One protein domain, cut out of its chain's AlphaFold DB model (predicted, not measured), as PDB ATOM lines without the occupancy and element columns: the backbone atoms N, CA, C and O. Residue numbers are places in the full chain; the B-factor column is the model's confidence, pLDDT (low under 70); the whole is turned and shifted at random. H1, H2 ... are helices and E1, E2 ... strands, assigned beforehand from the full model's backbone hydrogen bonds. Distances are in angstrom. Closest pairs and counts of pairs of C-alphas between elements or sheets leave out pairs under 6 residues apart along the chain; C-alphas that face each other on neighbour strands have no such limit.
ATOM      1  N   GLU A  46     -29.877  89.862 -24.444       91.62
ATOM      2  CA  GLU A  46     -30.992  89.123 -23.879       91.62
ATOM      3  C   GLU A  46     -31.386  89.766 -22.548       91.62
ATOM      4  O   GLU A  46     -30.522  90.350 -21.897       91.62
ATOM      5  N   PRO A  47     -32.648  89.657 -22.093       92.00
ATOM      6  CA  PRO A  47     -33.109  90.343 -20.881       92.00
ATOM      7  C   PRO A  47     -32.193  90.153 -19.659       92.00
ATOM      8  O   PRO A  47     -31.875  91.113 -18.966       92.00
ATOM      9  N   GLY A  48     -31.704  88.927 -19.443       89.94
ATOM     10  CA  GLY A  48     -30.818  88.581 -18.328       89.94
ATOM     11  C   GLY A  48     -29.320  88.792 -18.577       89.94
ATOM     12  O   GLY A  48     -28.525  88.439 -17.707       89.94
ATOM     13  N   ASP A  49     -28.905  89.305 -19.740       91.50
ATOM     14  CA  ASP A  49     -27.498  89.649 -19.962       91.50
ATOM     15  C   ASP A  49     -27.102  90.797 -19.029       91.50
ATOM     16  O   ASP A  49     -27.854  91.748 -18.838       91.50
ATOM     17  N   LEU A  50     -25.910  90.717 -18.445       92.94
ATOM     18  CA  LEU A  50     -25.441  91.728 -17.501       92.94
ATOM     19  C   LEU A  50     -24.812  92.911 -18.221       92.94
ATOM     20  O   LEU A  50     -24.086  92.747 -19.210       92.94
ATOM     21  N   VAL A  51     -25.042  94.095 -17.669       96.06
ATOM     22  CA  VAL A  51     -24.476  95.359 -18.125       96.06
ATOM     23  C   VAL A  51     -23.921  96.144 -16.939       96.06
ATOM     24  O   VAL A  51     -24.458  96.082 -15.833       96.06
ATOM     25  N   ILE A  52     -22.858  96.904 -17.188       97.50
ATOM     26  CA  ILE A  52     -22.478  98.037 -16.340       97.50
ATOM     27  C   ILE A  52     -23.197  99.251 -16.921       97.50
ATOM     28  O   ILE A  52     -22.975  99.595 -18.081       97.50
ATOM     29  N   GLY A  53     -24.087  99.851 -16.149       97.00
ATOM     30  CA  GLY A  53     -24.858 101.027 -16.519       97.00
ATOM     31  C   GLY A  53     -24.290 102.289 -15.880       97.00
ATOM     32  O   GLY A  53     -24.068 102.338 -14.672       97.00
ATOM     33  N   PHE A  54     -24.081 103.312 -16.696       97.00
ATOM     34  CA  PHE A  54     -23.824 104.684 -16.281       97.00
ATOM     35  C   PHE A  54     -25.045 105.548 -16.608       97.00
ATOM     36  O   PHE A  54     -25.583 105.456 -17.715       97.00
ATOM     37  N   ALA A  55     -25.438 106.417 -15.679       94.38
ATOM     38  CA  ALA A  55     -26.468 107.428 -15.886       94.38
ATOM     39  C   ALA A  55     -25.984 108.778 -15.346       94.38
ATOM     40  O   ALA A  55     -25.740 108.918 -14.150       94.38
ATOM     41  N   GLY A  56     -25.837 109.747 -16.246       88.56
ATOM     42  CA  GLY A  56     -25.523 111.140 -15.941       88.56
ATOM     43  C   GLY A  56     -26.680 112.057 -16.329       88.56
ATOM     44  O   GLY A  56     -27.730 111.601 -16.778       88.56
ATOM     45  N   GLU A  57     -26.487 113.368 -16.184       81.12
ATOM     46  CA  GLU A  57     -27.534 114.358 -16.478       81.12
ATOM     47  C   GLU A  57     -27.959 114.367 -17.956       81.12
ATOM     48  O   GLU A  57     -29.123 114.618 -18.265       81.12
ATOM     49  N   GLY A  58     -27.020 114.110 -18.873       83.19
ATOM     50  CA  GLY A  58     -27.235 114.245 -20.317       83.19
ATOM     51  C   GLY A  58     -27.328 112.930 -21.082       83.19
ATOM     52  O   GLY A  58     -27.780 112.927 -22.229       83.19
ATOM     53  N   GLN A  59     -26.903 111.814 -20.488       92.19
ATOM     54  CA  GLN A  59     -26.873 110.535 -21.184       92.19
ATOM     55  C   GLN A  59     -26.885 109.334 -20.239       92.19
ATOM     56  O   GLN A  59     -26.422 109.379 -19.099       92.19
ATOM     57  N   SER A  60     -27.315 108.207 -20.794       96.88
ATOM     58  CA  SER A  60     -27.112 106.889 -20.209       96.88
ATOM     59  C   SER A  60     -26.325 105.999 -21.166       96.88
ATOM     60  O   SER A  60     -26.441 106.089 -22.399       96.88
ATOM     61  N   ARG A  61     -25.466 105.160 -20.592       97.44
ATOM     62  CA  ARG A  61     -24.615 104.245 -21.343       97.44
ATOM     63  C   ARG A  61     -24.534 102.902 -20.650       97.44
ATOM     64  O   ARG A  61     -24.281 102.831 -19.454       97.44
ATOM     65  N   ALA A  62     -24.709 101.841 -21.421       97.81
ATOM     66  CA  ALA A  62     -24.571 100.474 -20.965       97.81
ATOM     67  C   ALA A  62     -23.383  99.799 -21.649       97.81
ATOM     68  O   ALA A  62     -23.201  99.866 -22.869       97.81
ATOM     69  N   TYR A  63     -22.602  99.091 -20.845       96.56
ATOM     70  CA  TYR A  63     -21.477  98.283 -21.284       96.56
ATOM     71  C   TYR A  63     -21.786  96.824 -20.974       96.56
ATOM     72  O   TYR A  63     -21.623  96.383 -19.832       96.56
ATOM     73  N   PRO A  64     -22.273  96.051 -21.958       94.94
ATOM     74  CA  PRO A  64     -22.593  94.659 -21.721       94.94
ATOM     75  C   PRO A  64     -21.351  93.867 -21.351       94.94
ATOM     76  O   PRO A  64     -20.337  93.915 -22.049       94.94
ATOM     77  N   ILE A  65     -21.450  93.064 -20.293       91.69
ATOM     78  CA  ILE A  65     -20.334  92.257 -19.799       91.69
ATOM     79  C   ILE A  65     -19.791  91.336 -20.889       91.69
ATOM     80  O   ILE A  65     -18.588  91.122 -20.987       91.69
ATOM     81  N   ARG A  66     -20.649  90.831 -21.773       86.94
ATOM     82  CA  ARG A  66     -20.229  89.991 -22.902       86.94
ATOM     83  C   ARG A  66     -19.477  90.740 -24.013       86.94
ATOM     84  O   ARG A  66     -18.745  90.098 -24.757       86.94
ATOM     85  N   ALA A  67     -19.651  92.059 -24.123       87.88
ATOM     86  CA  ALA A  67     -18.855  92.917 -25.001       87.88
ATOM     87  C   ALA A  67     -17.526  93.312 -24.336       87.88
ATOM     88  O   ALA A  67     -16.507  93.390 -25.012       87.88
ATOM     89  N   LEU A  68     -17.529  93.504 -23.010       88.94
ATOM     90  CA  LEU A  68     -16.331  93.832 -22.232       88.94
ATOM     91  C   LEU A  68     -15.420  92.626 -21.972       88.94
ATOM     92  O   LEU A  68     -14.210  92.783 -21.973       88.94
ATOM     93  N   SER A  69     -15.960  91.421 -21.774       87.00
ATOM     94  CA  SER A  69     -15.187  90.226 -21.386       87.00
ATOM     95  C   SER A  69     -13.989  89.901 -22.293       87.00
ATOM     96  O   SER A  69     -12.969  89.476 -21.763       87.00
ATOM     97  N   PRO A  70     -14.053  90.088 -23.627       83.25
ATOM     98  CA  PRO A  70     -12.894  89.874 -24.498       83.25
ATOM     99  C   PRO A  70     -11.780  90.926 -24.365       83.25
ATOM    100  O   PRO A  70     -10.632  90.633 -24.702       83.25
ATOM    101  N   ILE A  71     -12.110  92.150 -23.935       85.94
ATOM    102  CA  ILE A  71     -11.194  93.305 -23.957       85.94
ATOM    103  C   ILE A  71     -10.763  93.774 -22.562       85.94
ATOM    104  O   ILE A  71      -9.655  94.281 -22.426       85.94
ATOM    105  N   GLU A  72     -11.613  93.581 -21.551       90.44
ATOM    106  CA  GLU A  72     -11.465  93.890 -20.117       90.44
ATOM    107  C   GLU A  72     -11.198  95.363 -19.761       90.44
ATOM    108  O   GLU A  72     -11.564  95.783 -18.667       90.44
ATOM    109  N   VAL A  73     -10.633  96.160 -20.673       93.81
ATOM    110  CA  VAL A  73     -10.313  97.584 -20.520       93.81
ATOM    111  C   VAL A  73     -10.785  98.348 -21.758       93.81
ATOM    112  O   VAL A  73     -10.275  98.152 -22.864       93.81
ATOM    113  N   LEU A  74     -11.738  99.257 -21.571       94.06
ATOM    114  CA  LEU A  74     -12.294 100.127 -22.602       94.06
ATOM    115  C   LEU A  74     -12.065 101.599 -22.235       94.06
ATOM    116  O   LEU A  74     -12.486 102.036 -21.173       94.06
ATOM    117  N   ASN A  75     -11.456 102.385 -23.125       94.56
ATOM    118  CA  ASN A  75     -11.448 103.845 -22.981       94.56
ATOM    119  C   ASN A  75     -12.708 104.408 -23.636       94.56
ATOM    120  O   ASN A  75     -13.008 104.048 -24.776       94.56
ATOM    121  N   ASP A  76     -13.396 105.307 -22.945       94.12
ATOM    122  CA  ASP A  76     -14.594 105.979 -23.441       94.12
ATOM    123  C   ASP A  76     -14.608 107.457 -23.010       94.12
ATOM    124  O   ASP A  76     -13.763 107.926 -22.246       94.12
ATOM    125  N   THR A  77     -15.554 108.227 -23.533       92.94
ATOM    126  CA  THR A  77     -15.881 109.574 -23.077       92.94
ATOM    127  C   THR A  77     -17.370 109.661 -22.800       92.94
ATOM    128  O   THR A  77     -18.208 109.481 -23.689       92.94
ATOM    129  N   ILE A  78     -17.691 109.961 -21.546       90.88
ATOM    130  CA  ILE A  78     -19.048 110.054 -21.037       90.88
ATOM    131  C   ILE A  78     -19.285 111.499 -20.571       90.88
ATOM    132  O   ILE A  78     -18.536 111.974 -19.731       90.88
ATOM    133  N   ASP A  79     -20.272 112.219 -21.113       88.00
ATOM    134  CA  ASP A  79     -20.594 113.609 -20.754       88.00
ATOM    135  C   ASP A  79     -19.376 114.544 -20.873       88.00
ATOM    136  O   ASP A  79     -19.161 115.456 -20.081       88.00
ATOM    137  N   GLY A  80     -18.521 114.284 -21.870       87.62
ATOM    138  CA  GLY A  80     -17.257 115.004 -22.071       87.62
ATOM    139  C   GLY A  80     -16.141 114.632 -21.083       87.62
ATOM    140  O   GLY A  80     -15.033 115.165 -21.180       87.62
ATOM    141  N   ILE A  81     -16.394 113.705 -20.158       89.94
ATOM    142  CA  ILE A  81     -15.436 113.206 -19.173       89.94
ATOM    143  C   ILE A  81     -14.759 111.945 -19.732       89.94
ATOM    144  O   ILE A  81     -15.445 110.970 -20.046       89.94
ATOM    145  N   PRO A  82     -13.423 111.931 -19.871       94.19
ATOM    146  CA  PRO A  82     -12.699 110.737 -20.280       94.19
ATOM    147  C   PRO A  82     -12.710 109.713 -19.142       94.19
ATOM    148  O   PRO A  82     -12.418 110.049 -17.989       94.19
ATOM    149  N   VAL A  83     -13.040 108.470 -19.476       95.94
ATOM    150  CA  VAL A  83     -13.178 107.373 -18.518       95.94
ATOM    151  C   VAL A  83     -12.543 106.086 -19.030       95.94
ATOM    152  O   VAL A  83     -12.375 105.882 -20.237       95.94
ATOM    153  N   VAL A  84     -12.227 105.197 -18.093       96.75
ATOM    154  CA  VAL A  84     -11.816 103.823 -18.356       96.75
ATOM    155  C   VAL A  84     -12.838 102.882 -17.731       96.75
ATOM    156  O   VAL A  84     -13.077 102.892 -16.526       96.75
ATOM    157  N   VAL A  85     -13.471 102.084 -18.580       97.25
ATOM    158  CA  VAL A  85     -14.434 101.049 -18.215       97.25
ATOM    159  C   VAL A  85     -13.687  99.733 -18.116       97.25
ATOM    160  O   VAL A  85     -12.969  99.343 -19.035       97.25
ATOM    161  N   THR A  86     -13.866  99.039 -17.003       97.19
ATOM    162  CA  THR A  86     -13.124  97.827 -16.680       97.19
ATOM    163  C   THR A  86     -14.063  96.687 -16.322       97.19
ATOM    164  O   THR A  86     -15.108  96.896 -15.702       97.19
ATOM    165  N   TRP A  87     -13.682  95.470 -16.700       94.88
ATOM    166  CA  TRP A  87     -14.364  94.247 -16.297       94.88
ATOM    167  C   TRP A  87     -13.350  93.165 -15.945       94.88
ATOM    168  O   TRP A  87     -12.516  92.804 -16.773       94.88
ATOM    169  N   CYS A  88     -13.465  92.604 -14.740       93.75
ATOM    170  CA  CYS A  88     -12.685  91.451 -14.315       93.75
ATOM    171  C   CYS A  88     -13.597  90.219 -14.164       93.75
ATOM    172  O   CYS A  88     -14.382  90.148 -13.211       93.75
ATOM    173  N   PRO A  89     -13.488  89.201 -15.039       89.75
ATOM    174  CA  PRO A  89     -14.315  87.997 -14.940       89.75
ATOM    175  C   PRO A  89     -13.983  87.136 -13.711       89.75
ATOM    176  O   PRO A  89     -14.815  86.333 -13.286       89.75
ATOM    177  N   LEU A  90     -12.782  87.288 -13.141       89.12
ATOM    178  CA  LEU A  90     -12.335  86.524 -11.974       89.12
ATOM    179  C   LEU A  90     -12.968  87.025 -10.676       89.12
ATOM    180  O   LEU A  90     -13.353  86.195  -9.856       89.12
ATOM    181  N   SER A  91     -13.112  88.345 -10.519       92.56
ATOM    182  CA  SER A  91     -13.751  88.969  -9.355       92.56
ATOM    183  C   SER A  91     -15.219  89.328  -9.570       92.56
ATOM    184  O   SER A  91     -15.868  89.739  -8.614       92.56
ATOM    185  N   ALA A  92     -15.748  89.143 -10.788       92.25
ATOM    186  CA  ALA A  92     -17.096  89.556 -11.186       92.25
ATOM    187  C   ALA A  92     -17.345  91.072 -11.055       92.25
ATOM    188  O   ALA A  92     -18.481  91.512 -10.848       92.25
ATOM    189  N   THR A  93     -16.278  91.860 -11.212       95.56
ATOM    190  CA  THR A  93     -16.290  93.303 -10.964       95.56
ATOM    191  C   THR A  93     -16.257  94.100 -12.252       95.56
ATOM    192  O   THR A  93     -15.270  94.076 -12.996       95.56
ATOM    193  N   GLY A  94     -17.329  94.855 -12.472       96.25
ATOM    194  CA  GLY A  94     -17.381  95.976 -13.391       96.25
ATOM    195  C   GLY A  94     -17.148  97.295 -12.663       96.25
ATOM    196  O   GLY A  94     -17.728  97.513 -11.602       96.25
ATOM    197  N   ALA A  95     -16.312  98.169 -13.221       97.38
ATOM    198  CA  ALA A  95     -16.077  99.501 -12.668       97.38
ATOM    199  C   ALA A  95     -15.723 100.506 -13.766       97.38
ATOM    200  O   ALA A  95     -15.065 100.155 -14.750       97.38
ATOM    201  N   ILE A  96     -16.135 101.759 -13.583       97.75
ATOM    202  CA  ILE A  96     -15.754 102.881 -14.444       97.75
ATOM    203  C   ILE A  96     -14.969 103.869 -13.599       97.75
ATOM    204  O   ILE A  96     -15.439 104.286 -12.547       97.75
ATOM    205  N   PHE A  97     -13.797 104.270 -14.070       97.31
ATOM    206  CA  PHE A  97     -12.979 105.276 -13.406       97.31
ATOM    207  C   PHE A  97     -12.829 106.500 -14.292       97.31
ATOM    208  O   PHE A  97     -12.807 106.387 -15.520       97.31
ATOM    209  N   SER A  98     -12.679 107.674 -13.682       95.75
ATOM    210  CA  SER A  98     -12.156 108.821 -14.415       95.75
ATOM    211  C   SER A  98     -10.768 108.476 -14.938       95.75
ATOM    212  O   SER A  98      -9.906 108.054 -14.171       95.75
ATOM    213  N   SER A  99     -10.530 108.707 -16.227       94.50
ATOM    214  CA  SER A  99      -9.189 108.572 -16.797       94.50
ATOM    215  C   SER A  99      -8.333 109.815 -16.573       94.50
ATOM    216  O   SER A  99      -7.275 109.942 -17.184       94.50
ATOM    217  N   ARG A 100      -8.796 110.776 -15.760       93.31
ATOM    218  CA  ARG A 100      -7.998 111.949 -15.421       93.31
ATOM    219  C   ARG A 100      -7.090 111.652 -14.241       93.31
ATOM    220  O   ARG A 100      -7.572 111.514 -13.122       93.31
ATOM    221  N   THR A 101      -5.786 111.672 -14.478       85.31
ATOM    222  CA  THR A 101      -4.777 111.659 -13.416       85.31
ATOM    223  C   THR A 101      -4.084 113.016 -13.413       85.31
ATOM    224  O   THR A 101      -3.714 113.551 -14.456       85.31
ATOM    225  N   GLN A 102      -4.031 113.661 -12.243       81.50
ATOM    226  CA  GLN A 102      -3.477 115.019 -12.092       81.50
ATOM    227  C   GLN A 102      -4.063 116.068 -13.068       81.50
ATOM    228  O   GLN A 102      -3.399 117.023 -13.456       81.50
ATOM    229  N   GLY A 103      -5.331 115.904 -13.459       82.56
ATOM    230  CA  GLY A 103      -6.032 116.804 -14.381       82.56
ATOM    231  C   GLY A 103      -5.866 116.466 -15.867       82.56
ATOM    232  O   GLY A 103      -6.654 116.949 -16.687       82.56
ATOM    233  N   GLU A 104      -4.935 115.586 -16.230       87.94
ATOM    234  CA  GLU A 104      -4.702 115.161 -17.611       87.94
ATOM    235  C   GLU A 104      -5.494 113.906 -17.954       87.94
ATOM    236  O   GLU A 104      -5.526 112.956 -17.182       87.94
ATOM    237  N   ALA A 105      -6.121 113.886 -19.129       92.19
ATOM    238  CA  ALA A 105      -6.774 112.686 -19.633       92.19
ATOM    239  C   ALA A 105      -5.716 111.677 -20.100       92.19
ATOM    240  O   ALA A 105      -4.947 111.990 -21.008       92.19
ATOM    241  N   LYS A 106      -5.709 110.486 -19.505       92.38
ATOM    242  CA  LYS A 106      -4.841 109.366 -19.879       92.38
ATOM    243  C   LYS A 106      -5.598 108.317 -20.687       92.38
ATOM    244  O   LYS A 106      -6.837 108.286 -20.705       92.38
ATOM    245  N   ARG A 107      -4.859 107.439 -21.358       93.06
ATOM    246  CA  ARG A 107      -5.388 106.268 -22.062       93.06
ATOM    247  C   ARG A 107      -4.876 105.017 -21.383       93.06
ATOM    248  O   ARG A 107      -3.682 104.830 -21.216       93.06
ATOM    249  N   PHE A 108      -5.788 104.106 -21.082       94.31
ATOM    250  CA  PHE A 108      -5.432 102.854 -20.434       94.31
ATOM    251  C   PHE A 108      -5.454 101.680 -21.406       94.31
ATOM    252  O   PHE A 108      -6.281 101.618 -22.323       94.31
ATOM    253  N   ARG A 109      -4.559 100.721 -21.193       93.00
ATOM    254  CA  ARG A 109      -4.530  99.438 -21.897       93.00
ATOM    255  C   ARG A 109      -4.569  98.285 -20.911       93.00
ATOM    256  O   ARG A 109      -4.243  98.435 -19.739       93.00
ATOM    257  N   PHE A 110      -4.986  97.124 -21.392       92.25
ATOM    258  CA  PHE A 110      -4.949  95.905 -20.597       92.25
ATOM    259  C   PHE A 110      -3.506  95.561 -20.184       92.25
ATOM    260  O   PHE A 110      -2.607  95.617 -21.025       92.25
ATOM    261  N   HIS A 111      -3.313  95.153 -18.927       91.56
ATOM    262  CA  HIS A 111      -2.043  94.635 -18.424       91.56
ATOM    263  C   HIS A 111      -2.158  93.118 -18.162       91.56
ATOM    264  O   HIS A 111      -3.134  92.692 -17.549       91.56
ATOM    265  N   PRO A 112      -1.208  92.278 -18.625       86.88
ATOM    266  CA  PRO A 112      -1.318  90.812 -18.563       86.88
ATOM    267  C   PRO A 112      -1.232  90.209 -17.164       86.88
ATOM    268  O   PRO A 112      -1.737  89.104 -16.956       86.88
ATOM    269  N   ASP A 113      -0.606  90.917 -16.232       89.44
ATOM    270  CA  ASP A 113      -0.493  90.463 -14.853       89.44
ATOM    271  C   ASP A 113      -1.766  90.733 -14.052       89.44
ATOM    272  O   ASP A 113      -2.604  91.563 -14.405       89.44
ATOM    273  N   LEU A 114      -1.887  90.031 -12.930       89.56
ATOM    274  CA  LEU A 114      -2.979  90.179 -11.980       89.56
ATOM    275  C   LEU A 114      -2.415  90.542 -10.608       89.56
ATOM    276  O   LEU A 114      -1.371  90.029 -10.204       89.56
ATOM    277  N   TYR A 115      -3.156  91.357  -9.865       88.88
ATOM    278  CA  TYR A 115      -2.875  91.662  -8.464       88.88
ATOM    279  C   TYR A 115      -3.971  91.026  -7.613       88.88
ATOM    280  O   TYR A 115      -5.145  91.289  -7.858       88.88
ATOM    281  N   HIS A 116      -3.614  90.105  -6.711       88.75
ATOM    282  CA  HIS A 116      -4.568  89.260  -5.966       88.75
ATOM    283  C   HIS A 116      -5.670  88.655  -6.859       88.75
ATOM    284  O   HIS A 116      -6.846  88.659  -6.520       88.75
ATOM    285  N   MET A 117      -5.303  88.152  -8.049       88.31
ATOM    286  CA  MET A 117      -6.245  87.578  -9.028       88.31
ATOM    287  C   MET A 117      -7.352  88.548  -9.501       88.31
ATOM    288  O   MET A 117      -8.419  88.098  -9.930       88.31
ATOM    289  N   ASN A 118      -7.094  89.858  -9.444       94.12
ATOM    290  CA  ASN A 118      -7.922  90.929  -9.993       94.12
ATOM    291  C   ASN A 118      -7.164  91.721 -11.080       94.12
ATOM    292  O   ASN A 118      -5.932  91.693 -11.155       94.12
ATOM    293  N   LEU A 119      -7.935  92.376 -11.953       94.56
ATOM    294  CA  LEU A 119      -7.468  93.071 -13.150       94.56
ATOM    295  C   LEU A 119      -6.468  94.191 -12.825       94.56
ATOM    296  O   LEU A 119      -6.744  95.076 -12.010       94.56
ATOM    297  N   LEU A 120      -5.354  94.179 -13.558       96.44
ATOM    298  CA  LEU A 120      -4.463  95.320 -13.718       96.44
ATOM    299  C   LEU A 120      -4.653  95.953 -15.097       96.44
ATOM    300  O   LEU A 120      -4.952  95.283 -16.089       96.44
ATOM    301  N   PHE A 121      -4.446  97.259 -15.166       95.62
ATOM    302  CA  PHE A 121      -4.439  98.011 -16.412       95.62
ATOM    303  C   PHE A 121      -3.359  99.085 -16.359       95.62
ATOM    304  O   PHE A 121      -2.969  99.541 -15.290       95.62
ATOM    305  N   GLU A 122      -2.823  99.447 -17.513       95.56
ATOM    306  CA  GLU A 122      -1.624 100.269 -17.620       95.56
ATOM    307  C   GLU A 122      -1.954 101.601 -18.286       95.56
ATOM    308  O   GLU A 122      -2.637 101.630 -19.312       95.56
ATOM    309  N   ASP A 123      -1.472 102.691 -17.698       95.06
ATOM    310  CA  ASP A 123      -1.438 104.019 -18.307       95.06
ATOM    311  C   ASP A 123      -0.471 103.984 -19.503       95.06
ATOM    312  O   ASP A 123       0.719 103.719 -19.348       95.06
ATOM    313  N   ALA A 124      -0.975 104.231 -20.711       92.88
ATOM    314  CA  ALA A 124      -0.191 104.153 -21.938       92.88
ATOM    315  C   ALA A 124       0.832 105.290 -22.078       92.88
ATOM    316  O   ALA A 124       1.786 105.151 -22.848       92.88
ATOM    317  N   GLU A 125       0.626 106.406 -21.381       91.56
ATOM    318  CA  GLU A 125       1.505 107.564 -21.391       91.56
ATOM    319  C   GLU A 125       2.683 107.401 -20.418       91.56
ATOM    320  O   GLU A 125       3.815 107.711 -20.791       91.56
ATOM    321  N   THR A 126       2.439 106.910 -19.197       93.81
ATOM    322  CA  THR A 126       3.482 106.791 -18.151       93.81
ATOM    323  C   THR A 126       4.014 105.370 -17.954       93.81
ATOM    324  O   THR A 126       5.084 105.185 -17.377       93.81
ATOM    325  N   GLY A 127       3.285 104.352 -18.417       94.19
ATOM    326  CA  GLY A 127       3.565 102.947 -18.113       94.19
ATOM    327  C   GLY A 127       3.204 102.540 -16.680       94.19
ATOM    328  O   GLY A 127       3.527 101.427 -16.273       94.19
ATOM    329  N   SER A 128       2.559 103.419 -15.904       96.56
ATOM    330  CA  SER A 128       2.141 103.102 -14.536       96.56
ATOM    331  C   SER A 128       1.025 102.061 -14.532       96.56
ATOM    332  O   SER A 128       0.122 102.102 -15.371       96.56
ATOM    333  N   VAL A 129       1.063 101.147 -13.565       97.25
ATOM    334  CA  VAL A 129       0.126 100.024 -13.468       97.25
ATOM    335  C   VAL A 129      -0.892 100.295 -12.371       97.25
ATOM    336  O   VAL A 129      -0.547 100.622 -11.239       97.25
ATOM    337  N   TRP A 130      -2.166 100.127 -12.705       97.81
ATOM    338  CA  TRP A 130      -3.314 100.463 -11.876       97.81
ATOM    339  C   TRP A 130      -4.129  99.218 -11.557       97.81
ATOM    340  O   TRP A 130      -4.389  98.386 -12.426       97.81
ATOM    341  N   SER A 131      -4.539  99.089 -10.295       97.75
ATOM    342  CA  SER A 131      -5.350  97.971  -9.816       97.75
ATOM    343  C   SER A 131      -6.814  98.378  -9.696       97.75
ATOM    344  O   SER A 131      -7.134  99.358  -9.023       97.75
ATOM    345  N   GLN A 132      -7.698  97.594 -10.326       97.38
ATOM    346  CA  GLN A 132      -9.139  97.854 -10.350       97.38
ATOM    347  C   GLN A 132      -9.736  97.894  -8.937       97.38
ATOM    348  O   GLN A 132     -10.449  98.838  -8.614       97.38
ATOM    349  N   LEU A 133      -9.453  96.896  -8.092       96.38
ATOM    350  CA  LEU A 133     -10.033  96.819  -6.745       96.38
ATOM    351  C   LEU A 133      -9.214  97.524  -5.658       96.38
ATOM    352  O   LEU A 133      -9.802  97.950  -4.671       96.38
ATOM    353  N   SER A 134      -7.902  97.733  -5.839       95.56
ATOM    354  CA  SER A 134      -7.137  98.588  -4.908       95.56
ATOM    355  C   SER A 134      -7.463 100.076  -5.069       95.56
ATOM    356  O   SER A 134      -7.025 100.881  -4.249       95.56
ATOM    357  N   LEU A 135      -8.177 100.451  -6.140       95.56
ATOM    358  CA  LEU A 135      -8.552 101.828  -6.470       95.56
ATOM    359  C   LEU A 135      -7.346 102.773  -6.582       95.56
ATOM    360  O   LEU A 135      -7.458 103.955  -6.269       95.56
ATOM    361  N   ARG A 136      -6.178 102.269  -7.000       96.00
ATOM    362  CA  ARG A 136      -4.944 103.062  -7.092       96.00
ATOM    363  C   ARG A 136      -3.915 102.478  -8.050       96.00
ATOM    364  O   ARG A 136      -3.970 101.292  -8.394       96.00
ATOM    365  N   ALA A 137      -2.945 103.304  -8.419       96.94
ATOM    366  CA  ALA A 137      -1.703 102.858  -9.032       96.94
ATOM    367  C   ALA A 137      -0.881 102.038  -8.026       96.94
ATOM    368  O   ALA A 137      -0.715 102.435  -6.870       96.94
ATOM    369  N   VAL A 138      -0.379 100.891  -8.469       97.00
ATOM    370  CA  VAL A 138       0.399  99.941  -7.660       97.00
ATOM    371  C   VAL A 138       1.853  99.824  -8.111       97.00
ATOM    372  O   VAL A 138       2.640  99.210  -7.402       97.00
ATOM    373  N   ASP A 139       2.202 100.386  -9.269       96.75
ATOM    374  CA  ASP A 139       3.572 100.438  -9.784       96.75
ATOM    375  C   ASP A 139       3.733 101.612 -10.767       96.75
ATOM    376  O   ASP A 139       2.755 102.067 -11.374       96.75
ATOM    377  N   GLY A 140       4.970 102.067 -10.959       95.38
ATOM    378  CA  GLY A 140       5.335 103.145 -11.881       95.38
ATOM    379  C   GLY A 140       5.295 104.556 -11.282       95.38
ATOM    380  O   GLY A 140       5.209 104.751 -10.074       95.38
ATOM    381  N   GLU A 141       5.394 105.569 -12.145       94.62
ATOM    382  CA  GLU A 141       5.483 106.986 -11.746       94.62
ATOM    383  C   GLU A 141       4.249 107.474 -10.968       94.62
ATOM    384  O   GLU A 141       4.334 108.371 -10.129       94.62
ATOM    385  N   GLU A 142       3.093 106.872 -11.234       95.19
ATOM    386  CA  GLU A 142       1.833 107.227 -10.594       95.19
ATOM    387  C   GLU A 142       1.576 106.458  -9.282       95.19
ATOM    388  O   GLU A 142       0.521 106.674  -8.688       95.19
ATOM    389  N   GLU A 143       2.488 105.589  -8.811       96.25
ATOM    390  CA  GLU A 143       2.286 104.705  -7.646       96.25
ATOM    391  C   GLU A 143       1.663 105.428  -6.433       96.25
ATOM    392  O   GLU A 143       2.078 106.514  -6.022       96.25
ATOM    393  N   GLY A 144       0.625 104.814  -5.857       94.56
ATOM    394  CA  GLY A 144      -0.107 105.335  -4.703       94.56
ATOM    395  C   GLY A 144      -1.204 106.353  -5.030       94.56
ATOM    396  O   GLY A 144      -2.034 106.622  -4.161       94.56
ATOM    397  N   LYS A 145      -1.271 106.893  -6.256       94.69
ATOM    398  CA  LYS A 145      -2.364 107.789  -6.669       94.69
ATOM    399  C   LYS A 145      -3.678 107.027  -6.810       94.69
ATOM    400  O   LYS A 145      -3.706 105.908  -7.317       94.69
ATOM    401  N   GLU A 146      -4.767 107.656  -6.381       93.94
ATOM    402  CA  GLU A 146      -6.096 107.044  -6.330       93.94
ATOM    403  C   GLU A 146      -6.862 107.172  -7.655       93.94
ATOM    404  O   GLU A 146      -6.773 108.176  -8.365       93.94
ATOM    405  N   LEU A 147      -7.656 106.148  -7.960       94.50
ATOM    406  CA  LEU A 147      -8.663 106.160  -9.012       94.50
ATOM    407  C   LEU A 147      -9.942 106.806  -8.489       94.50
ATOM    408  O   LEU A 147     -10.450 106.450  -7.426       94.50
ATOM    409  N   ILE A 148     -10.528 107.689  -9.291       94.38
ATOM    410  CA  ILE A 148     -11.844 108.255  -8.999       94.38
ATOM    411  C   ILE A 148     -12.898 107.347  -9.627       94.38
ATOM    412  O   ILE A 148     -13.061 107.336 -10.849       94.38
ATOM    413  N   LEU A 149     -13.599 106.579  -8.792       95.50
ATOM    414  CA  LEU A 149     -14.693 105.710  -9.221       95.50
ATOM    415  C   LEU A 149     -15.902 106.554  -9.651       95.50
ATOM    416  O   LEU A 149     -16.413 107.375  -8.890       95.50
ATOM    417  N   VAL A 150     -16.368 106.330 -10.875       95.69
ATOM    418  CA  VAL A 150     -17.618 106.885 -11.392       95.69
ATOM    419  C   VAL A 150     -18.764 105.990 -10.903       95.69
ATOM    420  O   VAL A 150     -18.695 104.774 -11.108       95.69
ATOM    421  N   PRO A 151     -19.816 106.543 -10.271       95.62
ATOM    422  CA  PRO A 151     -20.972 105.757  -9.857       95.62
ATOM    423  C   PRO A 151     -21.608 105.025 -11.041       95.62
ATOM    424  O   PRO A 151     -21.928 105.623 -12.067       95.62
ATOM    425  N   THR A 152     -21.779 103.714 -10.895       95.31
ATOM    426  CA  THR A 152     -22.403 102.853 -11.902       95.31
ATOM    427  C   THR A 152     -23.289 101.812 -11.237       95.31
ATOM    428  O   THR A 152     -23.215 101.593 -10.030       95.31
ATOM    429  N   VAL A 153     -24.131 101.163 -12.034       95.56
ATOM    430  CA  VAL A 153     -24.962 100.041 -11.601       95.56
ATOM    431  C   VAL A 153     -24.573  98.809 -12.406       95.56
ATOM    432  O   VAL A 153     -24.592  98.839 -13.633       95.56
ATOM    433  N   GLN A 154     -24.271  97.701 -11.738       95.69
ATOM    434  CA  GLN A 154     -24.134  96.400 -12.390       95.69
ATOM    435  C   GLN A 154     -25.468  95.654 -12.281       95.69
ATOM    436  O   GLN A 154     -25.875  95.237 -11.198       95.69
ATOM    437  N   THR A 155     -26.181  95.527 -13.401       94.56
ATOM    438  CA  THR A 155     -27.561  95.014 -13.436       94.56
ATOM    439  C   THR A 155     -27.844  94.203 -14.701       94.56
ATOM    440  O   THR A 155     -26.982  94.068 -15.572       94.56
ATOM    441  N   THR A 156     -29.034  93.615 -14.802       94.12
ATOM    442  CA  THR A 156     -29.485  92.947 -16.026       94.12
ATOM    443  C   THR A 156     -29.922  93.965 -17.077       94.12
ATOM    444  O   THR A 156     -30.364  95.073 -16.766       94.12
ATOM    445  N   TRP A 157     -29.835  93.584 -18.348       95.19
ATOM    446  CA  TRP A 157     -30.211  94.435 -19.469       95.19
ATOM    447  C   TRP A 157     -31.675  94.878 -19.393       95.19
ATOM    448  O   TRP A 157     -31.978  96.050 -19.616       95.19
ATOM    449  N   SER A 158     -32.584  93.978 -19.013       94.06
ATOM    450  CA  SER A 158     -33.998  94.325 -18.849       94.06
ATOM    451  C   SER A 158     -34.256  95.317 -17.715       94.06
ATOM    452  O   SER A 158     -35.095  96.204 -17.861       94.06
ATOM    453  N   GLU A 159     -33.546  95.191 -16.593       93.88
ATOM    454  CA  GLU A 159     -33.679  96.126 -15.469       93.88
ATOM    455  C   GLU A 159     -33.128  97.506 -15.823       93.88
ATOM    456  O   GLU A 159     -33.764  98.521 -15.526       93.88
ATOM    457  N   TRP A 160     -31.988  97.536 -16.518       96.38
ATOM    458  CA  TRP A 160     -31.401  98.766 -17.030       96.38
ATOM    459  C   TRP A 160     -32.356  99.493 -17.981       96.38
ATOM    460  O   TRP A 160     -32.684 100.656 -17.753       96.38
ATOM    461  N   LEU A 161     -32.889  98.798 -18.993       96.69
ATOM    462  CA  LEU A 161     -33.803  99.389 -19.976       96.69
ATOM    463  C   LEU A 161     -35.106  99.914 -19.379       96.69
ATOM    464  O   LEU A 161     -35.672 100.871 -19.903       96.69
ATOM    465  N   ARG A 162     -35.587  99.323 -18.278       94.69
ATOM    466  CA  ARG A 162     -36.792  99.804 -17.588       94.69
ATOM    467  C   ARG A 162     -36.640 101.247 -17.099       94.69
ATOM    468  O   ARG A 162     -37.635 101.956 -16.987       94.69
ATOM    469  N   THR A 163     -35.416 101.656 -16.772       92.88
ATOM    470  CA  THR A 163     -35.105 102.984 -16.222       92.88
ATOM    471  C   THR A 163     -34.361 103.880 -17.213       92.88
ATOM    472  O   THR A 163     -34.496 105.096 -17.136       92.88
ATOM    473  N   HIS A 164     -33.659 103.297 -18.191       96.75
ATOM    474  CA  HIS A 164     -32.839 104.007 -19.176       96.75
ATOM    475  C   HIS A 164     -33.112 103.514 -20.613       96.75
ATOM    476  O   HIS A 164     -32.216 102.962 -21.257       96.75
ATOM    477  N   PRO A 165     -34.337 103.681 -21.148       96.69
ATOM    478  CA  PRO A 165     -34.697 103.173 -22.479       96.69
ATOM    479  C   PRO A 165     -33.919 103.851 -23.618       96.69
ATOM    480  O   PRO A 165     -33.649 103.220 -24.634       96.69
ATOM    481  N   GLU A 166     -33.500 105.104 -23.423       96.06
ATOM    482  CA  GLU A 166     -32.724 105.894 -24.393       96.06
ATOM    483  C   GLU A 166     -31.205 105.648 -24.291       96.06
ATOM    484  O   GLU A 166     -30.404 106.383 -24.871       96.06
ATOM    485  N   THR A 167     -30.778 104.638 -23.522       97.81
ATOM    486  CA  THR A 167     -29.357 104.341 -23.325       97.81
ATOM    487  C   THR A 167     -28.664 104.026 -24.643       97.81
ATOM    488  O   THR A 167     -29.178 103.331 -25.522       97.81
ATOM    489  N   THR A 168     -27.414 104.461 -24.733       97.31
ATOM    490  CA  THR A 168     -26.481 103.906 -25.714       97.31
ATOM    491  C   THR A 168     -25.881 102.609 -25.175       97.31
ATOM    492  O   THR A 168     -25.770 102.431 -23.962       97.31
ATOM    493  N   VAL A 169     -25.501 101.687 -26.057       97.00
ATOM    494  CA  VAL A 169     -24.926 100.388 -25.699       97.00
ATOM    495  C   VAL A 169     -23.619 100.165 -26.446       97.00
ATOM    496  O   VAL A 169     -23.542 100.410 -27.651       97.00
ATOM    497  N   LEU A 170     -22.594  99.672 -25.754       94.44
ATOM    498  CA  LEU A 170     -21.361  99.226 -26.403       94.44
ATOM    499  C   LEU A 170     -21.665  98.068 -27.363       94.44
ATOM    500  O   LEU A 170     -22.170  97.022 -26.945       94.44
ATOM    501  N   ARG A 171     -21.318  98.228 -28.643       89.50
ATOM    502  CA  ARG A 171     -21.447  97.165 -29.644       89.50
ATOM    503  C   ARG A 171     -20.476  96.021 -29.341       89.50
ATOM    504  O   ARG A 171     -19.291  96.247 -29.116       89.50
TER     505      ARG A 171
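This is residues 46 to 171 of the 275 residues of the protein "DUF3179 domain-containing protein" of Gemmatimonadetes bacterium (UniProt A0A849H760). Three small twisted sheets stand face to face in a row: E3 E4 E5 in the middle, E10 E1 E2 E11 on one side and E6 E7 E8 E9 on the other. H2 covers the outward face of the sheet E10 E1 E2 E11, tiny H1 lies between that sheet and the middle one, and a long link from E9 runs past the edge of the middle sheet back to E10. The printed part has 126 residues, mostly strand in class, with two named helices and eleven named strands in the order E1 E2 H1 E3 E4 E5 E6 E7 E8 E9 E10 H2 E11. The sheet E10 E1 E2 E11 is mixed, the other two antiparallel; the whole is compact, with a radius of gyration of the C-alphas of 14.3 A and spans of 43 by 30 by 20 A.

Begin with the mixed sheet, in order E10 (residues 153 to 156), E1 (50 to 55), E2 (60 to 64) and E11 (168 to 170). Within hydrogen-bond range are N 53 and O 153, 2.8 A, between antiparallel E10 and E1; N 54 and O 61, 2.8 A, in the hairpin E1 and E2; and N 62 and O 168, 2.8 A, between parallel E2 and E11. H2, residues 157 to 163, is on this sheet over E1, at a height of 9.3 A; Leu 50 and Trp 157 have the closest C-alphas of E1 and H2, 5.8 A apart. E10, H2 and E11 form a split strand-helix-strand unit, two strands of one sheet with a helix between them along the chain and with E1 and E2 between them in the sheet, and its crossover is right-handed. H1, residues 65 to 68, is on the opposite face, at a height of 7.3 A. Next in the stack of sheets, three sheets face to face in turn, comes the meander E3 (73 to 78), E4 (81 to 88) and E5 (93 to 98), each strand the antiparallel neighbour of the one before; look for N 76 and O 83, 3.0 A, and N 86 and O 95, 2.8 A. Face to face with the sheet E3 E4 E5 is also the meander E6 (108 to 115), E7 (118 to 123), E8 (129 to 131) and E9 (136 to 139), with N 109 and O 122, 2.8 A, N 121 and O 130, 3.0 A, and N 131 and O 136, 3.0 A. The parts that face each other are 10.5 A centre to centre between the sheet E3 E4 E5 and the sheet E10 E1 E2 E11, and 10.7 A between the sheet E3 E4 E5 and the sheet E6 E7 E8 E9. H2 has 2 of 3 O i to N i+4 pairs within range; H1 is too short for one.

Find C-alpha 50 at (-25.441, 91.728, -17.501); from there E1 runs 15.8 A to C-alpha 55. E4, 22.5 A, begins at C-alpha 81 at (-15.436, 113.206, -19.173). E6, 16.6 A, bends by 85 degrees at residue 112. E11 ends at C-alpha 170 at (-21.361, 99.226, -26.403).

The C-alphas of Glu 141 and Arg 162, 43.3 A, are the two farthest apart. The long link is E9 to E10, residues 140 to 152. The printed part has no cut; its mean pLDDT is 93.4, and no printed residue is under 70.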